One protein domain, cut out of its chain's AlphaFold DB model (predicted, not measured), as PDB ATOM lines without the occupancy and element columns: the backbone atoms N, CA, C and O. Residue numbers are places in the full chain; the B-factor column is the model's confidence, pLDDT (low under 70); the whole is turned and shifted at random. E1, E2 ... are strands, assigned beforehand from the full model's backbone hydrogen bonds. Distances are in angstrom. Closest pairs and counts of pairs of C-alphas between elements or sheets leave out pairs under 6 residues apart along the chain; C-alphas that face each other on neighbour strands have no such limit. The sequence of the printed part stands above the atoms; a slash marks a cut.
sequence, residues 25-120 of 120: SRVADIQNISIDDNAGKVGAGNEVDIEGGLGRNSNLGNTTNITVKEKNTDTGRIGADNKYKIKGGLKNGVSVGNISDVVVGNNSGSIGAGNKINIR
ATOM      1  N   SER A  25     245.200 178.861 137.014       77.62
ATOM      2  CA  SER A  25     244.218 179.798 137.561       77.62
ATOM      3  C   SER A  25     243.196 179.021 138.380       77.62
ATOM      4  O   SER A  25     242.523 178.146 137.843       77.62
ATOM      5  N   ARG A  26     243.096 179.314 139.680       84.50
ATOM      6  CA  ARG A  26     242.091 178.728 140.579       84.50
ATOM      7  C   ARG A  26     241.061 179.791 140.918       84.50
ATOM      8  O   ARG A  26     241.411 180.833 141.466       84.50
ATOM      9  N   VAL A  27     239.805 179.535 140.587       84.06
ATOM     10  CA  VAL A  27     238.701 180.476 140.783       84.06
ATOM     11  C   VAL A  27     237.639 179.797 141.629       84.06
ATOM     12  O   VAL A  27     237.166 178.727 141.271       84.06
ATOM     13  N   ALA A  28     237.248 180.426 142.738       84.81
ATOM     14  CA  ALA A  28     236.188 179.935 143.625       84.81
ATOM     15  C   ALA A  28     236.390 178.495 144.158       84.81
ATOM     16  O   ALA A  28     235.423 177.841 144.541       84.81
ATOM     17  N   ASP A  29     237.632 178.002 144.186       91.12
ATOM     18  CA  ASP A  29     237.969 176.709 144.782       91.12
ATOM     19  C   ASP A  29     237.894 176.782 146.313       91.12
ATOM     20  O   ASP A  29     238.331 177.758 146.927       91.12
ATOM     21  N   ILE A  30     237.405 175.714 146.933       92.69
ATOM     22  CA  ILE A  30     237.304 175.560 148.381       92.69
ATOM     23  C   ILE A  30     238.025 174.291 148.792       92.69
ATOM     24  O   ILE A  30     237.830 173.230 148.208       92.69
ATOM     25  N   GLN A  31     238.895 174.409 149.791       94.75
ATOM     26  CA  GLN A  31     239.764 173.311 150.176       94.75
ATOM     27  C   GLN A  31     240.109 173.313 151.660       94.75
ATOM     28  O   GLN A  31     240.205 174.379 152.267       94.75
ATOM     29  N   ASN A  32     240.387 172.122 152.192       95.94
ATOM     30  CA  ASN A  32     240.979 171.913 153.517       95.94
ATOM     31  C   ASN A  32     240.127 172.503 154.651       95.94
ATOM     32  O   ASN A  32     240.627 173.229 155.510       95.94
ATOM     33  N   ILE A  33     238.829 172.207 154.638       95.12
ATOM     34  CA  ILE A  33     237.900 172.643 155.684       95.12
ATOM     35  C   ILE A  33     237.652 171.485 156.641       95.12
ATOM     36  O   ILE A  33     237.346 170.378 156.211       95.12
ATOM     37  N   SER A  34     237.730 171.762 157.940       95.81
ATOM     38  CA  SER A  34     237.299 170.852 158.998       95.81
ATOM     39  C   SER A  34     236.285 171.568 159.877       95.81
ATOM     40  O   SER A  34     236.605 172.597 160.470       95.81
ATOM     41  N   ILE A  35     235.093 171.002 159.992       93.19
ATOM     42  CA  ILE A  35     234.006 171.503 160.840       93.19
ATOM     43  C   ILE A  35     233.369 170.341 161.600       93.19
ATOM     44  O   ILE A  35     233.489 169.191 161.181       93.19
ATOM     45  N   ASP A  36     232.720 170.631 162.725       95.38
ATOM     46  CA  ASP A  36     232.058 169.600 163.530       95.38
ATOM     47  C   ASP A  36     230.724 169.214 162.874       95.38
ATOM     48  O   ASP A  36     230.643 168.189 162.193       95.38
ATOM     49  N   ASP A  37     229.739 170.108 162.967       95.50
ATOM     50  CA  ASP A  37     228.442 170.009 162.302       95.50
ATOM     51  C   ASP A  37     228.310 171.024 161.165       95.50
ATOM     52  O   ASP A  37     228.720 172.182 161.285       95.50
ATOM     53  N   ASN A  38     227.655 170.622 160.076       96.19
ATOM     54  CA  ASN A  38     227.250 171.526 159.006       96.19
ATOM     55  C   ASN A  38     225.729 171.589 158.872       96.19
ATOM     56  O   ASN A  38     225.100 170.632 158.429       96.19
ATOM     57  N   ALA A  39     225.159 172.758 159.157       95.62
ATOM     58  CA  ALA A  39     223.777 173.097 158.806       95.62
ATOM     59  C   ALA A  39     223.677 174.224 157.764       95.62
ATOM     60  O   ALA A  39     222.576 174.617 157.369       95.62
ATOM     61  N   GLY A  40     224.828 174.753 157.335       94.25
ATOM     62  CA  GLY A  40     224.949 175.897 156.442       94.25
ATOM     63  C   GLY A  40     225.463 175.513 155.057       94.25
ATOM     64  O   GLY A  40     225.154 174.451 154.519       94.25
ATOM     65  N   LYS A  41     226.236 176.415 154.447       95.12
ATOM     66  CA  LYS A  41     226.788 176.252 153.098       95.12
ATOM     67  C   LYS A  41     228.313 176.262 153.148       95.12
ATOM     68  O   LYS A  41     228.905 177.274 153.510       95.12
ATOM     69  N   VAL A  42     228.935 175.171 152.715       94.69
ATOM     70  CA  VAL A  42     230.380 175.055 152.498       94.69
ATOM     71  C   VAL A  42     230.615 174.928 151.002       94.69
ATOM     72  O   VAL A  42     230.337 173.896 150.402       94.69
ATOM     73  N   GLY A  43     231.068 176.006 150.370       90.38
ATOM     74  CA  GLY A  43     231.284 176.023 148.921       90.38
ATOM     75  C   GLY A  43     230.074 175.696 148.071       90.38
ATOM     76  O   GLY A  43     230.211 175.145 146.984       90.38
ATOM     77  N   ALA A  44     228.899 176.047 148.576       94.19
ATOM     78  CA  ALA A  44     227.628 175.791 147.934       94.19
ATOM     79  C   ALA A  44     226.924 177.096 147.550       94.19
ATOM     80  O   ALA A  44     227.031 178.102 148.256       94.19
ATOM     81  N   GLY A  45     226.134 177.054 146.479       92.75
ATOM     82  CA  GLY A  45     225.340 178.183 145.998       92.75
ATOM     83  C   GLY A  45     226.159 179.311 145.370       92.75
ATOM     84  O   GLY A  45     225.677 180.441 145.327       92.75
ATOM     85  N   ASN A  46     227.384 179.033 144.925       91.06
ATOM     86  CA  ASN A  46     228.203 179.999 144.204       91.06
ATOM     87  C   ASN A  46     227.668 180.193 142.784       91.06
ATOM     88  O   ASN A  46     227.269 179.229 142.134       91.06
ATOM     89  N   GLU A  47     227.727 181.420 142.274       93.75
ATOM     90  CA  GLU A  47     227.405 181.736 140.884       93.75
ATOM     91  C   GLU A  47     228.578 182.493 140.264       93.75
ATOM     92  O   GLU A  47     228.984 183.539 140.772       93.75
ATOM     93  N   VAL A  48     229.169 181.931 139.207       90.75
ATOM     94  CA  VAL A  48     230.337 182.512 138.538       90.75
ATOM     95  C   VAL A  48     230.118 182.546 137.030       90.75
ATOM     96  O   VAL A  48     229.947 181.506 136.384       90.75
ATOM     97  N   ASP A  49     230.203 183.755 136.481       92.50
ATOM     98  CA  ASP A  49     230.159 184.033 135.050       92.50
ATOM     99  C   ASP A  49     231.578 184.315 134.538       92.50
ATOM    100  O   ASP A  49     232.267 185.214 135.019       92.50
ATOM    101  N   ILE A  50     232.012 183.544 133.543       88.44
ATOM    102  CA  ILE A  50     233.304 183.691 132.874       88.44
ATOM    103  C   ILE A  50     233.071 184.109 131.427       88.44
ATOM    104  O   ILE A  50     232.440 183.393 130.646       88.44
ATOM    105  N   GLU A  51     233.626 185.262 131.067       88.12
ATOM    106  CA  GLU A  51     233.698 185.764 129.697       88.12
ATOM    107  C   GLU A  51     235.067 185.421 129.088       88.12
ATOM    108  O   GLU A  51     236.088 185.487 129.768       88.12
ATOM    109  N   GLY A  52     235.108 185.067 127.801       86.06
ATOM    110  CA  GLY A  52     236.357 184.773 127.077       86.06
ATOM    111  C   GLY A  52     236.922 183.355 127.256       86.06
ATOM    112  O   GLY A  52     237.852 182.977 126.545       86.06
ATOM    113  N   GLY A  53     236.319 182.547 128.125       86.56
ATOM    114  CA  GLY A  53     236.606 181.129 128.327       86.56
ATOM    115  C   GLY A  53     237.557 180.883 129.493       86.56
ATOM    116  O   GLY A  53     238.167 181.805 130.030       86.56
ATOM    117  N   LEU A  54     237.693 179.619 129.896       86.06
ATOM    118  CA  LEU A  54     238.712 179.227 130.874       86.06
ATOM    119  C   LEU A  54     240.034 178.928 130.169       86.06
ATOM    120  O   LEU A  54     240.078 178.168 129.198       86.06
ATOM    121  N   GLY A  55     241.120 179.504 130.684       82.31
ATOM    122  CA  GLY A  55     242.475 179.253 130.198       82.31
ATOM    123  C   GLY A  55     242.904 177.793 130.374       82.31
ATOM    124  O   GLY A  55     242.307 177.031 131.137       82.31
ATOM    125  N   ARG A  56     243.969 177.391 129.672       82.62
ATOM    126  CA  ARG A  56     244.580 176.062 129.835       82.62
ATOM    127  C   ARG A  56     245.003 175.861 131.296       82.62
ATOM    128  O   ARG A  56     245.523 176.794 131.893       82.62
ATOM    129  N   ASN A  57     244.814 174.656 131.840       83.44
ATOM    130  CA  ASN A  57     245.145 174.327 133.234       83.44
ATOM    131  C   ASN A  57     244.435 175.235 134.262       83.44
ATOM    132  O   ASN A  57     245.079 175.773 135.156       83.44
ATOM    133  N   SER A  58     243.124 175.447 134.131       85.12
ATOM    134  CA  SER A  58     242.348 176.239 135.102       85.12
ATOM    135  C   SER A  58     241.432 175.359 135.946       85.12
ATOM    136  O   SER A  58     240.863 174.395 135.442       85.12
ATOM    137  N   ASN A  59     241.229 175.745 137.201       89.31
ATOM    138  CA  ASN A  59     240.286 175.129 138.124       89.31
ATOM    139  C   ASN A  59     239.202 176.143 138.487       89.31
ATOM    140  O   ASN A  59     239.515 177.273 138.868       89.31
ATOM    141  N   LEU A  60     237.941 175.747 138.357       90.69
ATOM    142  CA  LEU A  60     236.798 176.571 138.719       90.69
ATOM    143  C   LEU A  60     235.889 175.809 139.672       90.69
ATOM    144  O   LEU A  60     235.279 174.818 139.279       90.69
ATOM    145  N   GLY A  61     235.714 176.331 140.880       91.06
ATOM    146  CA  GLY A  61     234.664 175.874 141.776       91.06
ATOM    147  C   GLY A  61     234.881 174.475 142.338       91.06
ATOM    148  O   GLY A  61     233.914 173.813 142.711       91.06
ATOM    149  N   ASN A  62     236.124 173.994 142.367       93.94
ATOM    150  CA  ASN A  62     236.404 172.692 142.948       93.94
ATOM    151  C   ASN A  62     236.259 172.760 144.475       93.94
ATOM    152  O   ASN A  62     236.733 173.704 145.101       93.94
ATOM    153  N   THR A  63     235.650 171.746 145.081       95.06
ATOM    154  CA  THR A  63     235.538 171.583 146.536       95.06
ATOM    155  C   THR A  63     236.277 170.316 146.956       95.06
ATOM    156  O   THR A  63     235.848 169.218 146.623       95.06
ATOM    157  N   THR A  64     237.392 170.443 147.673       96.38
ATOM    158  CA  THR A  64     238.282 169.305 147.972       96.38
ATOM    159  C   THR A  64     238.674 169.240 149.445       96.38
ATOM    160  O   THR A  64     238.782 170.277 150.089       96.38
ATOM    161  N   ASN A  65     238.981 168.062 149.987       96.44
ATOM    162  CA  ASN A  65     239.482 167.901 151.363       96.44
ATOM    163  C   ASN A  65     238.566 168.562 152.412       96.44
ATOM    164  O   ASN A  65     238.992 169.446 153.163       96.44
ATOM    165  N   ILE A  66     237.293 168.173 152.431       96.88
ATOM    166  CA  ILE A  66     236.317 168.681 153.401       96.88
ATOM    167  C   ILE A  66     236.031 167.587 154.420       96.88
ATOM    168  O   ILE A  66     235.656 166.483 154.051       96.88
ATOM    169  N   THR A  67     236.177 167.893 155.704       97.62
ATOM    170  CA  THR A  67     235.817 166.995 156.805       97.62
ATOM    171  C   THR A  67     234.693 167.612 157.627       97.62
ATOM    172  O   THR A  67     234.851 168.695 158.190       97.62
ATOM    173  N   VAL A  68     233.567 166.909 157.713       96.25
ATOM    174  CA  VAL A  68     232.478 167.180 158.658       96.25
ATOM    175  C   VAL A  68     232.470 166.047 159.672       96.25
ATOM    176  O   VAL A  68     232.124 164.913 159.332       96.25
ATOM    177  N   LYS A  69     232.924 166.334 160.893       94.31
ATOM    178  CA  LYS A  69     233.225 165.294 161.886       94.31
ATOM    179  C   LYS A  69     231.978 164.557 162.357       94.31
ATOM    180  O   LYS A  69     232.036 163.349 162.562       94.31
ATOM    181  N   GLU A  70     230.875 165.277 162.522       95.56
ATOM    182  CA  GLU A  70     229.650 164.746 163.106       95.56
ATOM    183  C   GLU A  70     228.560 164.594 162.048       95.56
ATOM    184  O   GLU A  70     228.419 163.508 161.475       95.56
ATOM    185  N   LYS A  71     227.792 165.647 161.743       96.75
ATOM    186  CA  LYS A  71     226.730 165.568 160.729       96.75
ATOM    187  C   LYS A  71     226.692 166.749 159.764       96.75
ATOM    188  O   LYS A  71     226.845 167.908 160.134       96.75
ATOM    189  N   ASN A  72     226.375 166.446 158.511       97.12
ATOM    190  CA  ASN A  72     225.819 167.392 157.555       97.12
ATOM    191  C   ASN A  72     224.290 167.254 157.584       97.12
ATOM    192  O   ASN A  72     223.750 166.245 157.121       97.12
ATOM    193  N   THR A  73     223.601 168.234 158.171       97.12
ATOM    194  CA  THR A  73     222.142 168.204 158.356       97.12
ATOM    195  C   THR A  73     221.409 168.340 157.025       97.12
ATOM    196  O   THR A  73     222.011 168.655 156.007       97.12
ATOM    197  N   ASP A  74     220.093 168.135 157.020       96.38
ATOM    198  CA  ASP A  74     219.212 168.264 155.850       96.38
ATOM    199  C   ASP A  74     219.304 169.628 155.142       96.38
ATOM    200  O   ASP A  74     219.198 169.713 153.918       96.38
ATOM    201  N   THR A  75     219.574 170.695 155.892       96.19
ATOM    202  CA  THR A  75     219.830 172.038 155.349       96.19
ATOM    203  C   THR A  75     221.279 172.261 154.910       96.19
ATOM    204  O   THR A  75     221.555 173.217 154.171       96.19
ATOM    205  N   GLY A  76     222.189 171.398 155.364       97.06
ATOM    206  CA  GLY A  76     223.617 171.436 155.104       97.06
ATOM    207  C   GLY A  76     223.947 171.169 153.638       97.06
ATOM    208  O   GLY A  76     223.481 170.206 153.021       97.06
ATOM    209  N   ARG A  77     224.766 172.043 153.059       97.62
ATOM    210  CA  ARG A  77     225.200 171.974 151.662       97.62
ATOM    211  C   ARG A  77     226.714 172.034 151.571       97.62
ATOM    212  O   ARG A  77     227.308 172.981 152.082       97.62
ATOM    213  N   ILE A  78     227.324 171.079 150.875       97.00
ATOM    214  CA  ILE A  78     228.764 171.047 150.593       97.00
ATOM    215  C   ILE A  78     228.963 170.948 149.086       97.00
ATOM    216  O   ILE A  78     228.502 169.993 148.465       97.00
ATOM    217  N   GLY A  79     229.610 171.936 148.468       94.81
ATOM    218  CA  GLY A  79     229.856 171.920 147.023       94.81
ATOM    219  C   GLY A  79     228.585 171.857 146.159       94.81
ATOM    220  O   GLY A  79     228.678 171.494 144.993       94.81
ATOM    221  N   ALA A  80     227.403 172.123 146.721       95.62
ATOM    222  CA  ALA A  80     226.102 171.913 146.081       95.62
ATOM    223  C   ALA A  80     225.509 173.215 145.516       95.62
ATOM    224  O   ALA A  80     225.888 174.309 145.926       95.62
ATOM    225  N   ASP A  81     224.532 173.108 144.619       95.75
ATOM    226  CA  ASP A  81     223.766 174.225 144.044       95.75
ATOM    227  C   ASP A  81     224.619 175.320 143.362       95.75
ATOM    228  O   ASP A  81     224.170 176.455 143.190       95.75
ATOM    229  N   ASN A  82     225.856 175.009 142.976       94.75
ATOM    230  CA  ASN A  82     226.749 175.939 142.298       94.75
ATOM    231  C   ASN A  82     226.373 176.095 140.821       94.75
ATOM    232  O   ASN A  82     225.996 175.136 140.143       94.75
ATOM    233  N   LYS A  83     226.521 177.307 140.292       95.25
ATOM    234  CA  LYS A  83     226.224 177.658 138.906       95.25
ATOM    235  C   LYS A  83     227.446 178.273 138.248       95.25
ATOM    236  O   LYS A  83     227.938 179.314 138.672       95.25
ATOM    237  N   TYR A  84     227.894 177.653 137.168       93.31
ATOM    238  CA  TYR A  84     229.018 178.138 136.378       93.31
ATOM    239  C   TYR A  84     228.561 178.392 134.952       93.31
ATOM    240  O   TYR A  84     227.970 177.519 134.309       93.31
ATOM    241  N   LYS A  85     228.836 179.587 134.441       94.06
ATOM    242  CA  LYS A  85     228.520 179.963 133.066       94.06
ATOM    243  C   LYS A  85     229.785 180.431 132.385       94.06
ATOM    244  O   LYS A  85     230.345 181.460 132.734       94.06
ATOM    245  N   ILE A  86     230.228 179.669 131.397       91.56
ATOM    246  CA  ILE A  86     231.514 179.883 130.743       91.56
ATOM    247  C   ILE A  86     231.237 180.167 129.276       91.56
ATOM    248  O   ILE A  86     230.753 179.298 128.550       91.56
ATOM    249  N   LYS A  87     231.522 181.397 128.852       90.56
ATOM    250  CA  LYS A  87     231.454 181.808 127.449       90.56
ATOM    251  C   LYS A  87     232.840 181.770 126.840       90.56
ATOM    252  O   LYS A  87     233.734 182.376 127.410       90.56
ATOM    253  N   GLY A  88     233.016 181.134 125.686       87.31
ATOM    254  CA  GLY A  88     234.326 181.009 125.020       87.31
ATOM    255  C   GLY A  88     235.002 179.645 125.215       87.31
ATOM    256  O   GLY A  88     236.121 179.431 124.744       87.31
ATOM    257  N   GLY A  89     234.296 178.709 125.856       87.12
ATOM    258  CA  GLY A  89     234.682 177.305 125.963       87.12
ATOM    259  C   GLY A  89     235.718 176.977 127.042       87.12
ATOM    260  O   GLY A  89     236.186 177.829 127.800       87.12
ATOM    261  N   LEU A  90     236.059 175.688 127.099       87.56
ATOM    262  CA  LEU A  90     237.101 175.133 127.961       87.56
ATOM    263  C   LEU A  90     238.345 174.810 127.131       87.56
ATOM    264  O   LEU A  90     238.250 174.371 125.982       87.56
ATOM    265  N   LYS A  91     239.524 174.993 127.722       87.06
ATOM    266  CA  LYS A  91     240.795 174.516 127.164       87.06
ATOM    267  C   LYS A  91     241.213 173.208 127.844       87.06
ATOM    268  O   LYS A  91     240.615 172.781 128.826       87.06
ATOM    269  N   ASN A  92     242.234 172.547 127.301       83.06
ATOM    270  CA  ASN A  92     242.729 171.284 127.854       83.06
ATOM    271  C   ASN A  92     243.245 171.454 129.303       83.06
ATOM    272  O   ASN A  92     243.820 172.495 129.636       83.06
ATOM    273  N   GLY A  93     243.061 170.426 130.137       80.62
ATOM    274  CA  GLY A  93     243.499 170.403 131.537       80.62
ATOM    275  C   GLY A  93     242.638 171.229 132.495       80.62
ATOM    276  O   GLY A  93     243.112 171.585 133.567       80.62
ATOM    277  N   VAL A  94     241.410 171.583 132.105       86.12
ATOM    278  CA  VAL A  94     240.488 172.358 132.945       86.12
ATOM    279  C   VAL A  94     239.666 171.447 133.861       86.12
ATOM    280  O   VAL A  94     239.162 170.414 133.429       86.12
ATOM    281  N   SER A  95     239.499 171.873 135.112       88.75
ATOM    282  CA  SER A  95     238.655 171.246 136.130       88.75
ATOM    283  C   SER A  95     237.517 172.193 136.501       88.75
ATOM    284  O   SER A  95     237.780 173.348 136.829       88.75
ATOM    285  N   VAL A  96     236.264 171.732 136.481       90.12
ATOM    286  CA  VAL A  96     235.105 172.565 136.852       90.12
ATOM    287  C   VAL A  96     234.190 171.811 137.802       90.12
ATOM    288  O   VAL A  96     233.721 170.729 137.462       90.12
ATOM    289  N   GLY A  97     233.893 172.416 138.950       89.06
ATOM    290  CA  GLY A  97     232.891 171.934 139.897       89.06
ATOM    291  C   GLY A  97     233.207 170.562 140.485       89.06
ATOM    292  O   GLY A  97     232.284 169.857 140.888       89.06
ATOM    293  N   ASN A  98     234.480 170.154 140.500       92.31
ATOM    294  CA  ASN A  98     234.855 168.841 141.006       92.31
ATOM    295  C   ASN A  98     234.754 168.803 142.525       92.31
ATOM    296  O   ASN A  98     235.139 169.753 143.205       92.31
ATOM    297  N   ILE A  99     234.269 167.684 143.050       93.50
ATOM    298  CA  ILE A  99     234.149 167.455 144.485       93.50
ATOM    299  C   ILE A  99     234.902 166.180 144.815       93.50
ATOM    300  O   ILE A  99     234.579 165.123 144.274       93.50
ATOM    301  N   SER A 100     235.917 166.283 145.666       94.94
ATOM    302  CA  SER A 100     236.754 165.145 146.050       94.94
ATOM    303  C   SER A 100     237.116 165.197 147.524       94.94
ATOM    304  O   SER A 100     237.073 166.253 148.155       94.94
ATOM    305  N   ASP A 101     237.472 164.041 148.079       95.56
ATOM    306  CA  ASP A 101     238.044 163.945 149.426       95.56
ATOM    307  C   ASP A 101     237.146 164.592 150.498       95.56
ATOM    308  O   ASP A 101     237.600 165.289 151.407       95.56
ATOM    309  N   VAL A 102     235.833 164.394 150.347       95.12
ATOM    310  CA  VAL A 102     234.824 164.834 151.309       95.12
ATOM    311  C   VAL A 102     234.508 163.678 152.250       95.12
ATOM    312  O   VAL A 102     233.998 162.642 151.825       95.12
ATOM    313  N   VAL A 103     234.791 163.867 153.535       96.12
ATOM    314  CA  VAL A 103     234.467 162.940 154.621       96.12
ATOM    315  C   VAL A 103     233.375 163.570 155.471       96.12
ATOM    316  O   VAL A 103     233.528 164.684 155.967       96.12
ATOM    317  N   VAL A 104     232.267 162.858 155.646       94.19
ATOM    318  CA  VAL A 104     231.147 163.287 156.490       94.19
ATOM    319  C   VAL A 104     230.722 162.106 157.343       94.19
ATOM    320  O   VAL A 104     230.589 161.009 156.807       94.19
ATOM    321  N   GLY A 105     230.503 162.328 158.641       92.69
ATOM    322  CA  GLY A 105     229.960 161.306 159.538       92.69
ATOM    323  C   GLY A 105     228.552 160.873 159.116       92.69
ATOM    324  O   GLY A 105     228.377 159.878 158.418       92.69
ATOM    325  N   ASN A 106     227.535 161.644 159.504       95.44
ATOM    326  CA  ASN A 106     226.154 161.450 159.056       95.44
ATOM    327  C   ASN A 106     225.759 162.517 158.037       95.44
ATOM    328  O   ASN A 106     225.887 163.708 158.301       95.44
ATOM    329  N   ASN A 107     225.223 162.114 156.887       95.00
ATOM    330  CA  ASN A 107     224.773 163.054 155.866       95.00
ATOM    331  C   ASN A 107     223.272 162.906 155.598       95.00
ATOM    332  O   ASN A 107     222.853 161.933 154.979       95.00
ATOM    333  N   SER A 108     222.484 163.900 156.004       95.94
ATOM    334  CA  SER A 108     221.097 164.078 155.546       95.94
ATOM    335  C   SER A 108     220.942 165.252 154.574       95.94
ATOM    336  O   SER A 108     219.874 165.419 153.991       95.94
ATOM    337  N   GLY A 109     221.990 166.062 154.405       95.81
ATOM    338  CA  GLY A 109     222.037 167.187 153.474       95.81
ATOM    339  C   GLY A 109     222.565 166.842 152.088       95.81
ATOM    340  O   GLY A 109     222.644 165.685 151.672       95.81
ATOM    341  N   SER A 110     222.961 167.888 151.363       97.06
ATOM    342  CA  SER A 110     223.436 167.793 149.982       97.06
ATOM    343  C   SER A 110     224.949 167.932 149.878       97.06
ATOM    344  O   SER A 110     225.531 168.898 150.373       97.06
ATOM    345  N   ILE A 111     225.571 167.009 149.147       96.06
ATOM    346  CA  ILE A 111     226.976 167.089 148.742       96.06
ATOM    347  C   ILE A 111     227.009 167.008 147.221       96.06
ATOM    348  O   ILE A 111     226.571 166.018 146.643       96.06
ATOM    349  N   GLY A 112     227.449 168.078 146.563       92.75
ATOM    350  CA  GLY A 112     227.572 168.129 145.102       92.75
ATOM    351  C   GLY A 112     226.294 168.045 144.277       92.75
ATOM    352  O   GLY A 112     226.360 168.029 143.048       92.75
ATOM    353  N   ALA A 113     225.132 168.006 144.922       94.00
ATOM    354  CA  ALA A 113     223.848 167.987 144.241       94.00
ATOM    355  C   ALA A 113     223.503 169.366 143.658       94.00
ATOM    356  O   ALA A 113     223.993 170.390 144.125       94.00
ATOM    357  N   GLY A 114     222.647 169.404 142.633       93.50
ATOM    358  CA  GLY A 114     222.062 170.655 142.122       93.50
ATOM    359  C   GLY A 114     223.011 171.577 141.344       93.50
ATOM    360  O   GLY A 114     222.595 172.648 140.904       93.50
ATOM    361  N   ASN A 115     224.267 171.173 141.137       94.06
ATOM    362  CA  ASN A 115     225.235 171.957 140.376       94.06
ATOM    363  C   ASN A 115     224.834 172.071 138.898       94.06
ATOM    364  O   ASN A 115     224.405 171.100 138.272       94.06
ATOM    365  N   LYS A 116     225.019 173.257 138.313       94.88
ATOM    366  CA  LYS A 116     224.730 173.539 136.906       94.88
ATOM    367  C   LYS A 116     225.928 174.189 136.228       94.88
ATOM    368  O   LYS A 116     226.366 175.266 136.619       94.88
ATOM    369  N   ILE A 117     226.405 173.571 135.155       91.62
ATOM    370  CA  ILE A 117     227.485 174.104 134.323       91.62
ATOM    371  C   ILE A 117     226.921 174.357 132.927       91.62
ATOM    372  O   ILE A 117     226.438 173.436 132.274       91.62
ATOM    373  N   ASN A 118     226.981 175.607 132.469       93.06
ATOM    374  CA  ASN A 118     226.604 175.993 131.112       93.06
ATOM    375  C   ASN A 118     227.849 176.478 130.365       93.06
ATOM    376  O   ASN A 118     228.436 177.495 130.736       93.06
ATOM    377  N   ILE A 119     228.221 175.780 129.296       89.69
ATOM    378  CA  ILE A 119     229.349 176.145 128.432       89.69
ATOM    379  C   ILE A 119     228.785 176.485 127.059       89.69
ATOM    380  O   ILE A 119     227.998 175.711 126.514       89.69
ATOM    381  N   ARG A 120     229.151 177.652 126.528       84.50
ATOM    382  CA  ARG A 120     228.667 178.149 125.238       84.50
ATOM    383  C   ARG A 120     229.701 178.978 124.491       84.50
ATOM    384  O   ARG A 120     230.634 179.512 125.140       84.50
TER     385      ARG A 120
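This is residues 25 to 120 of the 120 residues of an uncharacterized protein of Perca fluviatilis (UniProt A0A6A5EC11). The chain is wound in three stacked turns, a flattened solenoid whose long, narrow coils hold E1, E2 and E3, then E4, E5 and E6, then E7 and E8. Like parts of successive turns lie side by side as parallel strands: E2, E5, E7 along one wall, E3, E6, E8 along the opposite one, and E1 beside E4. The printed part has 96 residues, with eight named strands, E1 to E8 in order, and no named helix; the class is all strand, though these strands hold only 43 residues. It is compact, with a radius of gyration of the C-alphas of 13.8 A, and a rod spanning 41 by 20 by 13 A.

E1 is residues 25 to 27, beginning at C-alpha 25 (244.218, 179.798, 137.561). E2 is 30 to 35, 13.5 A long; E3 is 47 to 50; E4 is 58 to 60. E5, 63 to 72, is 15.3 A long and bends by 108 degrees at residue 69. E6 is 83 to 86. E7, 99 to 107, is 15.4 A long and bends by 84 degrees at residue 104. E8, 116 to 119, ends at C-alpha 119 (229.349, 176.145, 128.432).

E1 is parallel to E4, with N 27 and O 59 2.9 A apart. In the twisted sheet E2 E5 E7, E5 is the inner strand: N 67 and O 33 are 2.8 A apart, N 103 and O 66 2.8 A. In sheet E3 E6 E8, N 50 and O 85 are 2.8 A apart, N 118 and O 84 2.8 A. Residues 77 to 78 pair parallel with 41 to 42 and 110 to 111. E5 and E8 are apart.

The C-alphas farthest apart, of Gly 52 and Glu 70, are 41.8 A apart. The links E2 to E3 and E6 to E7 are long. The printed part has no cut; no printed residue is under 70 in pLDDT.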